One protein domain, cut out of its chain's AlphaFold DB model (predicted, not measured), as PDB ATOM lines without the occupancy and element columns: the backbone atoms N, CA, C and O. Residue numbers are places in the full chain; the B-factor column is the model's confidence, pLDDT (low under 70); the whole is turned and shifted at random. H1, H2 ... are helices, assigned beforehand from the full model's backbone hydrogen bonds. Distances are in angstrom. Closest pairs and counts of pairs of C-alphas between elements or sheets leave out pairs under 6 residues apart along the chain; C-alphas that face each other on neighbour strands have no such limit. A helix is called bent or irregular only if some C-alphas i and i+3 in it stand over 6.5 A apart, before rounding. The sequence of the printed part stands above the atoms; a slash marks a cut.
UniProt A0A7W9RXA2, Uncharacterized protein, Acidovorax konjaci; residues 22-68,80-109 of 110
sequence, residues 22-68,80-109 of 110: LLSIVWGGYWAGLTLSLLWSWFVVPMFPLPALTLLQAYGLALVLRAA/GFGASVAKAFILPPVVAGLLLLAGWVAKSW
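Overview. This is residues 22 to 68 and 80 to 109 of the 110 residues of an uncharacterized protein of Acidovorax konjaci (UniProt A0A7W9RXA2). Two long helices, H1 and H3, lie side by side and run the same way, and a shorter helix, H2, crosses H1 on the side away from H3. After H1 the chain goes past that helix's last residues to Pro 49 and folds back to H2, and H3 follows after a cut. The printed part has 77 residues, with three named helices in the order H1, H2, H3 and no named strand; the class is all helix. It is only just loose, close to compact, with a radius of gyration of the C-alphas of 14.0 A, and its elongated outline spans 47 by 26 by 19 A.

Arrangement. H1, residues 22 to 44, touches both other helices. With its residues 29 to 37 alone it touches H2, residues 55 to 68; the closest C-alphas are those of Gly 33 and Tyr 59, 3.9 A apart. The lines of H1 and H2 stand about perpendicular, at 73 degrees. H1 also touches H3, residues 81 to 107, where the closest C-alphas are those of Gly 28 and Pro 92, 5.7 A apart. H1 and H3 run the same way at a shallow tilt of 5 degrees, with their centres 10.9 A apart. H2 and H3 are apart. In H1 and H2 every O i to N i+4 pair is within hydrogen-bond range, and in H3 21 of 23 are.

Along the chain. H1 begins at C-alpha 22, at (-93.185, 18.357, -90.622), and measures 30.7 A from first to last C-alpha. It is neither bent nor irregular, but only just: C-alphas 41 and 44 are 6.1 A apart. H2 begins at C-alpha 55, at (-80.400, 28.349, -99.862), and measures 19.7 A. H3, the longest helix with 27 residues, measures 39.0 A and ends at C-alpha 107, at (-60.800, 24.670, -99.445). H3 has a kink of 27 degrees near residue 90; it is neither bent nor irregular, but only just, with C-alphas 89 and 92 6.4 A apart.

Size, cuts and confidence. The two C-alphas farthest apart are those of Pro 49 and Gly 80, at 48.1 A. The link from H1 to H2 has 10 residues and is short. The link from H2 to H3 is across the cut: residues 69 to 79 are not printed, and C-alphas 68 and 80 are 30.3 A apart. The mean pLDDT of the printed part of this model is 85.4, and no printed residue is under 70.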
ATOM      1  N   LEU A  22     -93.439  17.251 -89.695       84.38
ATOM      2  CA  LEU A  22     -93.185  18.357 -90.622       84.38
ATOM      3  C   LEU A  22     -91.987  19.197 -90.175       84.38
ATOM      4  O   LEU A  22     -91.098  19.480 -90.979       84.38
ATOM      5  N   LEU A  23     -91.918  19.527 -88.884       84.88
ATOM      6  CA  LEU A  23     -90.821  20.310 -88.331       84.88
ATOM      7  C   LEU A  23     -89.482  19.574 -88.476       84.88
ATOM      8  O   LEU A  23     -88.491  20.185 -88.861       84.88
ATOM      9  N   SER A  24     -89.459  18.257 -88.246       76.88
ATOM     10  CA  SER A  24     -88.249  17.440 -88.408       76.88
ATOM     11  C   SER A  24     -87.749  17.388 -89.856       76.88
ATOM     12  O   SER A  24     -86.540  17.427 -90.093       76.88
ATOM     13  N   ILE A  25     -88.663  17.347 -90.834       81.44
ATOM     14  CA  ILE A  25     -88.321  17.334 -92.262       81.44
ATOM     15  C   ILE A  25     -87.712  18.677 -92.655       81.44
ATOM     16  O   ILE A  25     -86.643  18.707 -93.265       81.44
ATOM     17  N   VAL A  26     -88.369  19.774 -92.271       86.12
ATOM     18  CA  VAL A  26     -87.902  21.133 -92.564       86.12
ATOM     19  C   VAL A  26     -86.554  21.388 -91.893       86.12
ATOM     20  O   VAL A  26     -85.632  21.865 -92.548       86.12
ATOM     21  N   TRP A  27     -86.402  21.001 -90.624       86.38
ATOM     22  CA  TRP A  27     -85.152  21.141 -89.878       86.38
ATOM     23  C   TRP A  27     -84.002  20.376 -90.536       86.38
ATOM     24  O   TRP A  27     -82.963  20.953 -90.851       86.38
ATOM     25  N   GLY A  28     -84.191  19.081 -90.797       82.81
ATOM     26  CA  GLY A  28     -83.158  18.252 -91.413       82.81
ATOM     27  C   GLY A  28     -82.802  18.710 -92.828       82.81
ATOM     28  O   GLY A  28     -81.625  18.755 -93.189       82.81
ATOM     29  N   GLY A  29     -83.805  19.083 -93.624       84.06
ATOM     30  CA  GLY A  29     -83.584  19.593 -94.972       84.06
ATOM     31  C   GLY A  29     -82.868  20.946 -94.973       84.06
ATOM     32  O   GLY A  29     -82.001  21.154 -95.815       84.06
ATOM     33  N   TYR A  30     -83.173  21.842 -94.026       88.12
ATOM     34  CA  TYR A  30     -82.534  23.157 -93.916       88.12
ATOM     35  C   TYR A  30     -81.020  23.017 -93.754       88.12
ATOM     36  O   TYR A  30     -80.260  23.621 -94.510       88.12
ATOM     37  N   TRP A  31     -80.580  22.151 -92.837       87.19
ATOM     38  CA  TRP A  31     -79.158  21.869 -92.638       87.19
ATOM     39  C   TRP A  31     -78.516  21.241 -93.875       87.19
ATOM     40  O   TRP A  31     -77.428  21.656 -94.272       87.19
ATOM     41  N   ALA A  32     -79.193  20.299 -94.537       84.88
ATOM     42  CA  ALA A  32     -78.686  19.696 -95.769       84.88
ATOM     43  C   ALA A  32     -78.534  20.728 -96.903       84.88
ATOM     44  O   ALA A  32     -77.495  20.776 -97.557       84.88
ATOM     45  N   GLY A  33     -79.534  21.595 -97.094       86.94
ATOM     46  CA  GLY A  33     -79.508  22.672 -98.083       86.94
ATOM     47  C   GLY A  33     -78.428  23.715 -97.792       86.94
ATOM     48  O   GLY A  33     -77.735  24.143 -98.711       86.94
ATOM     49  N   LEU A  34     -78.227  24.080 -96.522       89.38
ATOM     50  CA  LEU A  34     -77.162  24.996 -96.098       89.38
ATOM     51  C   LEU A  34     -75.784  24.399 -96.395       89.38
ATOM     52  O   LEU A  34     -74.949  25.049 -97.026       89.38
ATOM     53  N   THR A  35     -75.575  23.138 -96.009       88.56
ATOM     54  CA  THR A  35     -74.326  22.406 -96.264       88.56
ATOM     55  C   THR A  35     -74.030  22.354 -97.764       88.56
ATOM     56  O   THR A  35     -72.926  22.684 -98.192       88.56
ATOM     57  N   LEU A  36     -75.035  22.002 -98.572       88.81
ATOM     58  CA  LEU A  36     -74.900  21.911-100.022       88.81
ATOM     59  C   LEU A  36     -74.631  23.278-100.665       88.81
ATOM     60  O   LEU A  36     -73.756  23.368-101.516       88.81
ATOM     61  N   SER A  37     -75.325  24.341-100.248       91.50
ATOM     62  CA  SER A  37     -75.118  25.704-100.767       91.50
ATOM     63  C   SER A  37     -73.692  26.205-100.507       91.50
ATOM     64  O   SER A  37     -73.052  26.753-101.410       91.50
ATOM     65  N   LEU A  38     -73.153  25.963 -99.307       89.56
ATOM     66  CA  LEU A  38     -71.784  26.350 -98.959       89.56
ATOM     67  C   LEU A  38     -70.737  25.526 -99.712       89.56
ATOM     68  O   LEU A  38     -69.849  26.108-100.330       89.56
ATOM     69  N   LEU A  39     -70.857  24.193 -99.715       87.44
ATOM     70  CA  LEU A  39     -69.926  23.327-100.445       87.44
ATOM     71  C   LEU A  39     -69.953  23.622-101.950       87.44
ATOM     72  O   LEU A  39     -68.903  23.687-102.585       87.44
ATOM     73  N   TRP A  40     -71.133  23.879-102.515       88.81
ATOM     74  CA  TRP A  40     -71.273  24.293-103.909       88.81
ATOM     75  C   TRP A  40     -70.543  25.607-104.185       88.81
ATOM     76  O   TRP A  40     -69.801  25.718-105.159       88.81
ATOM     77  N   SER A  41     -70.709  26.590-103.299       86.62
ATOM     78  CA  SER A  41     -70.043  27.889-103.418       86.62
ATOM     79  C   SER A  41     -68.521  27.783-103.291       86.62
ATOM     80  O   SER A  41     -67.806  28.558-103.917       86.62
ATOM     81  N   TRP A  42     -68.012  26.835-102.498       87.94
ATOM     82  CA  TRP A  42     -66.572  26.640-102.310       87.94
ATOM     83  C   TRP A  42     -65.908  25.827-103.417       87.94
ATOM     84  O   TRP A  42     -64.778  26.139-103.766       87.94
ATOM     85  N   PHE A  43     -66.579  24.810-103.961       86.62
ATOM     86  CA  PHE A  43     -65.944  23.853-104.877       86.62
ATOM     87  C   PHE A  43     -66.462  23.922-106.312       86.62
ATOM     88  O   PHE A  43     -65.689  23.741-107.248       86.62
ATOM     89  N   VAL A  44     -67.754  24.187-106.514       87.06
ATOM     90  CA  VAL A  44     -68.377  24.113-107.845       87.06
ATOM     91  C   VAL A  44     -68.326  25.458-108.563       87.06
ATOM     92  O   VAL A  44     -67.928  25.518-109.725       87.06
ATOM     93  N   VAL A  45     -68.682  26.544-107.871       88.50
ATOM     94  CA  VAL A  45     -68.653  27.909-108.426       88.50
ATOM     95  C   VAL A  45     -67.275  28.296-108.987       88.50
ATOM     96  O   VAL A  45     -67.237  28.735-110.136       88.50
ATOM     97  N   PRO A  46     -66.146  28.122-108.264       84.69
ATOM     98  CA  PRO A  46     -64.838  28.509-108.798       84.69
ATOM     99  C   PRO A  46     -64.337  27.612-109.940       84.69
ATOM    100  O   PRO A  46     -63.493  28.050-110.715       84.69
ATOM    101  N   MET A  47     -64.840  26.378-110.066       84.06
ATOM    102  CA  MET A  47     -64.376  25.417-111.074       84.06
ATOM    103  C   MET A  47     -65.195  25.456-112.377       84.06
ATOM    104  O   MET A  47     -64.628  25.276-113.452       84.06
ATOM    105  N   PHE A  48     -66.510  25.692-112.307       82.06
ATOM    106  CA  PHE A  48     -67.437  25.537-113.445       82.06
ATOM    107  C   PHE A  48     -68.140  26.833-113.902       82.06
ATOM    108  O   PHE A  48     -69.129  26.771-114.628       82.06
ATOM    109  N   PRO A  49     -67.585  28.013-113.587       78.62
ATOM    110  CA  PRO A  49     -68.272  29.321-113.603       78.62
ATOM    111  C   PRO A  49     -69.805  29.312-113.425       78.62
ATOM    112  O   PRO A  49     -70.528  30.046-114.101       78.62
ATOM    113  N   LEU A  50     -70.325  28.470-112.529       83.69
ATOM    114  CA  LEU A  50     -71.769  28.327-112.319       83.69
ATOM    115  C   LEU A  50     -72.294  29.382-111.335       83.69
ATOM    116  O   LEU A  50     -71.571  29.775-110.415       83.69
ATOM    117  N   PRO A  51     -73.561  29.820-111.470       85.38
ATOM    118  CA  PRO A  51     -74.170  30.723-110.504       85.38
ATOM    119  C   PRO A  51     -74.238  30.076-109.115       85.38
ATOM    120  O   PRO A  51     -74.496  28.876-108.972       85.38
ATOM    121  N   ALA A  52     -74.018  30.889-108.081       85.44
ATOM    122  CA  ALA A  52     -74.143  30.446-106.700       85.44
ATOM    123  C   ALA A  52     -75.593  30.033-106.403       85.44
ATOM    124  O   ALA A  52     -76.541  30.761-106.709       85.44
ATOM    125  N   LEU A  53     -75.761  28.860-105.790       86.56
ATOM    126  CA  LEU A  53     -77.072  28.363-105.387       86.56
ATOM    127  C   LEU A  53     -77.562  29.113-104.153       86.56
ATOM    128  O   LEU A  53     -76.917  29.095-103.099       86.56
ATOM    129  N   THR A  54     -78.754  29.696-104.257       88.56
ATOM    130  CA  THR A  54     -79.467  30.204-103.080       88.56
ATOM    131  C   THR A  54     -79.830  29.051-102.144       88.56
ATOM    132  O   THR A  54     -79.982  27.903-102.569       88.56
ATOM    133  N   LEU A  55     -80.034  29.356-100.859       85.25
ATOM    134  CA  LEU A  55     -80.400  28.349 -99.862       85.25
ATOM    135  C   LEU A  55     -81.666  27.571-100.254       85.25
ATOM    136  O   LEU A  55     -81.723  26.358-100.074       85.25
ATOM    137  N   LEU A  56     -82.659  28.254-100.832       86.88
ATOM    138  CA  LEU A  56     -83.907  27.627-101.265       86.88
ATOM    139  C   LEU A  56     -83.689  26.661-102.437       86.88
ATOM    140  O   LEU A  56     -84.246  25.565-102.439       86.88
ATOM    141  N   GLN A  57     -82.847  27.033-103.406       86.88
ATOM    142  CA  GLN A  57     -82.498  26.150-104.522       86.88
ATOM    143  C   GLN A  57     -81.705  24.933-104.039       86.88
ATOM    144  O   GLN A  57     -82.017  23.813-104.432       86.88
ATOM    145  N   ALA A  58     -80.732  25.131-103.145       88.88
ATOM    146  CA  ALA A  58     -79.958  24.039-102.561       88.88
ATOM    147  C   ALA A  58     -80.833  23.100-101.714       88.88
ATOM    148  O   ALA A  58     -80.679  21.884-101.787       88.88
ATOM    149  N   TYR A  59     -81.795  23.645-100.961       86.94
ATOM    150  CA  TYR A  59     -82.795  22.864-100.231       86.94
ATOM    151  C   TYR A  59     -83.657  22.024-101.182       86.94
ATOM    152  O   TYR A  59     -83.808  20.820-100.977       86.94
ATOM    153  N   GLY A  60     -84.168  22.630-102.258       86.50
ATOM    154  CA  GLY A  60     -84.919  21.918-103.293       86.50
ATOM    155  C   GLY A  60     -84.104  20.791-103.930       86.50
ATOM    156  O   GLY A  60     -84.592  19.669-104.046       86.50
ATOM    157  N   LEU A  61     -82.836  21.052-104.262       88.25
ATOM    158  CA  LEU A  61     -81.933  20.045-104.818       88.25
ATOM    159  C   LEU A  61     -81.695  18.894-103.831       88.25
ATOM    160  O   LEU A  61     -81.764  17.727-104.210       88.25
ATOM    161  N   ALA A  62     -81.472  19.213-102.555       86.56
ATOM    162  CA  ALA A  62     -81.293  18.221-101.502       86.56
ATOM    163  C   ALA A  62     -82.537  17.332-101.335       86.56
ATOM    164  O   ALA A  62     -82.404  16.124-101.137       86.56
ATOM    165  N   LEU A  63     -83.743  17.897-101.462       84.50
ATOM    166  CA  LEU A  63     -84.987  17.125-101.448       84.50
ATOM    167  C   LEU A  63     -85.119  16.209-102.666       84.50
ATOM    168  O   LEU A  63     -85.489  15.051-102.497       84.50
ATOM    169  N   VAL A  64     -84.789  16.690-103.869       87.25
ATOM    170  CA  VAL A  64     -84.806  15.872-105.094       87.25
ATOM    171  C   VAL A  64     -83.825  14.709-104.975       87.25
ATOM    172  O   VAL A  64     -84.204  13.567-105.220       87.25
ATOM    173  N   LEU A  65     -82.594  14.972-104.530       85.56
ATOM    174  CA  LEU A  65     -81.585  13.934-104.307       85.56
ATOM    175  C   LEU A  65     -82.047  12.917-103.266       85.56
ATOM    176  O   LEU A  65     -81.881  11.718-103.456       85.56
ATOM    177  N   ARG A  66     -82.675  13.377-102.183       81.12
ATOM    178  CA  ARG A  66     -83.203  12.497-101.138       81.12
ATOM    179  C   ARG A  66     -84.401  11.676-101.605       81.12
ATOM    180  O   ARG A  66     -84.517  10.519-101.217       81.12
ATOM    181  N   ALA A  67     -85.267  12.241-102.442       82.88
ATOM    182  CA  ALA A  67     -86.353  11.504-103.077       82.88
ATOM    183  C   ALA A  67     -85.806  10.448-104.052       82.88
ATOM    184  O   ALA A  67     -86.270   9.311-104.037       82.88
ATOM    185  N   ALA A  68     -84.779  10.796-104.833       85.81
ATOM    186  CA  ALA A  68     -84.120   9.890-105.772       85.81
ATOM    187  C   ALA A  68     -83.351   8.760-105.070       85.81
ATOM    188  O   ALA A  68     -83.373   7.623-105.532       85.81
ATOM    189  N   GLY A  80     -86.267   5.891 -76.094       75.94
ATOM    190  CA  GLY A  80     -87.502   6.623 -75.799       75.94
ATOM    191  C   GLY A  80     -87.710   7.827 -76.729       75.94
ATOM    192  O   GLY A  80     -86.748   8.440 -77.186       75.94
ATOM    193  N   PHE A  81     -88.972   8.220 -76.954       74.19
ATOM    194  CA  PHE A  81     -89.366   9.307 -77.872       74.19
ATOM    195  C   PHE A  81     -88.529  10.591 -77.711       74.19
ATOM    196  O   PHE A  81     -88.117  11.187 -78.703       74.19
ATOM    197  N   GLY A  82     -88.215  10.990 -76.473       77.06
ATOM    198  CA  GLY A  82     -87.382  12.168 -76.202       77.06
ATOM    199  C   GLY A  82     -85.943  12.044 -76.719       77.06
ATOM    200  O   GLY A  82     -85.410  13.007 -77.265       77.06
ATOM    201  N   ALA A  83     -85.335  10.860 -76.614       80.75
ATOM    202  CA  ALA A  83     -83.996  10.601 -77.141       80.75
ATOM    203  C   ALA A  83     -83.992  10.614 -78.678       80.75
ATOM    204  O   ALA A  83     -83.126  11.248 -79.278       80.75
ATOM    205  N   SER A  84     -85.008  10.023 -79.318       77.81
ATOM    206  CA  SER A  84     -85.151  10.064 -80.778       77.81
ATOM    207  C   SER A  84     -85.334  11.494 -81.303       77.81
ATOM    208  O   SER A  84     -84.718  11.863 -82.303       77.81
ATOM    209  N   VAL A  85     -86.133  12.321 -80.618       78.12
ATOM    210  CA  VAL A  85     -86.314  13.740 -80.970       78.12
ATOM    211  C   VAL A  85     -85.012  14.519 -80.776       78.12
ATOM    212  O   VAL A  85     -84.598  15.236 -81.685       78.12
ATOM    213  N   ALA A  86     -84.324  14.347 -79.643       82.56
ATOM    214  CA  ALA A  86     -83.042  15.005 -79.393       82.56
ATOM    215  C   ALA A  86     -82.001  14.634 -80.458       82.56
ATOM    216  O   ALA A  86     -81.350  15.507 -81.030       82.56
ATOM    217  N   LYS A  87     -81.902  13.347 -80.805       81.44
ATOM    218  CA  LYS A  87     -81.025  12.851 -81.869       81.44
ATOM    219  C   LYS A  87     -81.382  13.459 -83.224       81.44
ATOM    220  O   LYS A  87     -80.486  13.909 -83.929       81.44
ATOM    221  N   ALA A  88     -82.666  13.549 -83.571       80.12
ATOM    222  CA  ALA A  88     -83.116  14.175 -84.814       80.12
ATOM    223  C   ALA A  88     -82.820  15.684 -84.882       80.12
ATOM    224  O   ALA A  88     -82.647  16.214 -85.976       80.12
ATOM    225  N   PHE A  89     -82.733  16.372 -83.742       82.94
ATOM    226  CA  PHE A  89     -82.378  17.792 -83.688       82.94
ATOM    227  C   PHE A  89     -80.871  18.048 -83.692       82.94
ATOM    228  O   PHE A  89     -80.433  19.001 -84.333       82.94
ATOM    229  N   ILE A  90     -80.093  17.213 -82.998       86.38
ATOM    230  CA  ILE A  90     -78.642  17.378 -82.815       86.38
ATOM    231  C   ILE A  90     -77.860  16.816 -84.003       86.38
ATOM    232  O   ILE A  90     -76.870  17.405 -84.432       86.38
ATOM    233  N   LEU A  91     -78.290  15.683 -84.561       86.06
ATOM    234  CA  LEU A  91     -77.538  15.006 -85.613       86.06
ATOM    235  C   LEU A  91     -77.400  15.856 -86.892       86.06
ATOM    236  O   LEU A  91     -76.279  15.949 -87.390       86.06
ATOM    237  N   PRO A  92     -78.454  16.519 -87.421       86.31
ATOM    238  CA  PRO A  92     -78.326  17.334 -88.630       86.31
ATOM    239  C   PRO A  92     -77.288  18.466 -88.539       86.31
ATOM    240  O   PRO A  92     -76.432  18.512 -89.422       86.31
ATOM    241  N   PRO A  93     -77.281  19.341 -87.508       87.69
ATOM    242  CA  PRO A  93     -76.259  20.377 -87.387       87.69
ATOM    243  C   PRO A  93     -74.860  19.809 -87.149       87.69
ATOM    244  O   PRO A  93     -73.900  20.356 -87.679       87.69
ATOM    245  N   VAL A  94     -74.721  18.709 -86.398       89.50
ATOM    246  CA  VAL A  94     -73.408  18.083 -86.167       89.50
ATOM    247  C   VAL A  94     -72.834  17.531 -87.468       89.50
ATOM    248  O   VAL A  94     -71.690  17.822 -87.804       89.50
ATOM    249  N   VAL A  95     -73.624  16.776 -88.237       87.75
ATOM    250  CA  VAL A  95     -73.185  16.218 -89.525       87.75
ATOM    251  C   VAL A  95     -72.903  17.330 -90.534       87.75
ATOM    252  O   VAL A  95     -71.869  17.294 -91.200       87.75
ATOM    253  N   ALA A  96     -73.775  18.340 -90.616       89.25
ATOM    254  CA  ALA A  96     -73.553  19.522 -91.446       89.25
ATOM    255  C   ALA A  96     -72.251  20.238 -91.062       89.25
ATOM    256  O   ALA A  96     -71.429  20.529 -91.925       89.25
ATOM    257  N   GLY A  97     -72.030  20.465 -89.767       88.44
ATOM    258  CA  GLY A  97     -70.819  21.084 -89.242       88.44
ATOM    259  C   GLY A  97     -69.562  20.288 -89.579       88.44
ATOM    260  O   GLY A  97     -68.595  20.866 -90.058       88.44
ATOM    261  N   LEU A  98     -69.581  18.962 -89.411       89.75
ATOM    262  CA  LEU A  98     -68.454  18.091 -89.759       89.75
ATOM    263  C   LEU A  98     -68.138  18.120 -91.260       89.75
ATOM    264  O   LEU A  98     -66.973  18.238 -91.636       89.75
ATOM    265  N   LEU A  99     -69.162  18.064 -92.117       89.19
ATOM    266  CA  LEU A  99     -68.997  18.176 -93.570       89.19
ATOM    267  C   LEU A  99     -68.452  19.547 -93.978       89.19
ATOM    268  O   LEU A  99     -67.569  19.626 -94.828       89.19
ATOM    269  N   LEU A 100     -68.943  20.622 -93.360       90.38
ATOM    270  CA  LEU A 100     -68.442  21.973 -93.606       90.38
ATOM    271  C   LEU A 100     -67.017  22.158 -93.096       90.38
ATOM    272  O   LEU A 100     -66.233  22.812 -93.770       90.38
ATOM    273  N   LEU A 101     -66.649  21.571 -91.957       90.62
ATOM    274  CA  LEU A 101     -65.271  21.584 -91.469       90.62
ATOM    275  C   LEU A 101     -64.343  20.853 -92.440       90.62
ATOM    276  O   LEU A 101     -63.315  21.403 -92.824       90.62
ATOM    277  N   ALA A 102     -64.726  19.658 -92.900       87.69
ATOM    278  CA  ALA A 102     -63.964  18.922 -93.905       87.69
ATOM    279  C   ALA A 102     -63.837  19.717 -95.217       87.69
ATOM    280  O   ALA A 102     -62.745  19.834 -95.773       87.69
ATOM    281  N   GLY A 103     -64.933  20.329 -95.675       86.31
ATOM    282  CA  GLY A 103     -64.940  21.212 -96.839       86.31
ATOM    283  C   GLY A 103     -64.073  22.458 -96.651       86.31
ATOM    284  O   GLY A 103     -63.379  22.870 -97.571       86.31
ATOM    285  N   TRP A 104     -64.045  23.042 -95.456       90.31
ATOM    286  CA  TRP A 104     -63.214  24.206 -95.165       90.31
ATOM    287  C   TRP A 104     -61.725  23.852 -95.149       90.31
ATOM    288  O   TRP A 104     -60.908  24.597 -95.692       90.31
ATOM    289  N   VAL A 105     -61.369  22.687 -94.594       89.81
ATOM    290  CA  VAL A 105     -60.000  22.165 -94.658       89.81
ATOM    291  C   VAL A 105     -59.600  21.954 -96.112       89.81
ATOM    292  O   VAL A 105     -58.596  22.510 -96.524       89.81
ATOM    293  N   ALA A 106     -60.397  21.254 -96.921       86.44
ATOM    294  CA  ALA A 106     -60.073  21.040 -98.334       86.44
ATOM    295  C   ALA A 106     -59.980  22.355 -99.131       86.44
ATOM    296  O   ALA A 106     -59.056  22.525 -99.923       86.44
ATOM    297  N   LYS A 107     -60.867  23.323 -98.863       83.56
ATOM    298  CA  LYS A 107     -60.800  24.670 -99.445       83.56
ATOM    299  C   LYS A 107     -59.495  25.386 -99.095       83.56
ATOM    300  O   LYS A 107     -59.002  26.151 -99.904       83.56
ATOM    301  N   SER A 108     -58.937  25.161 -97.907       84.12
ATOM    302  CA  SER A 108     -57.706  25.834 -97.470       84.12
ATOM    303  C   SER A 108     -56.452  25.364 -98.220       84.12
ATOM    304  O   SER A 108     -55.406  25.992 -98.098       84.12
ATOM    305  N   TRP A 109     -56.544  24.251 -98.952       81.06
ATOM    306  CA  TRP A 109     -55.453  23.671 -99.739       81.06
ATOM    307  C   TRP A 109     -55.597  23.938-101.248       81.06
ATOM    308  O   TRP A 109     -54.703  23.564-102.007       81.06
TER     309      TRP A 109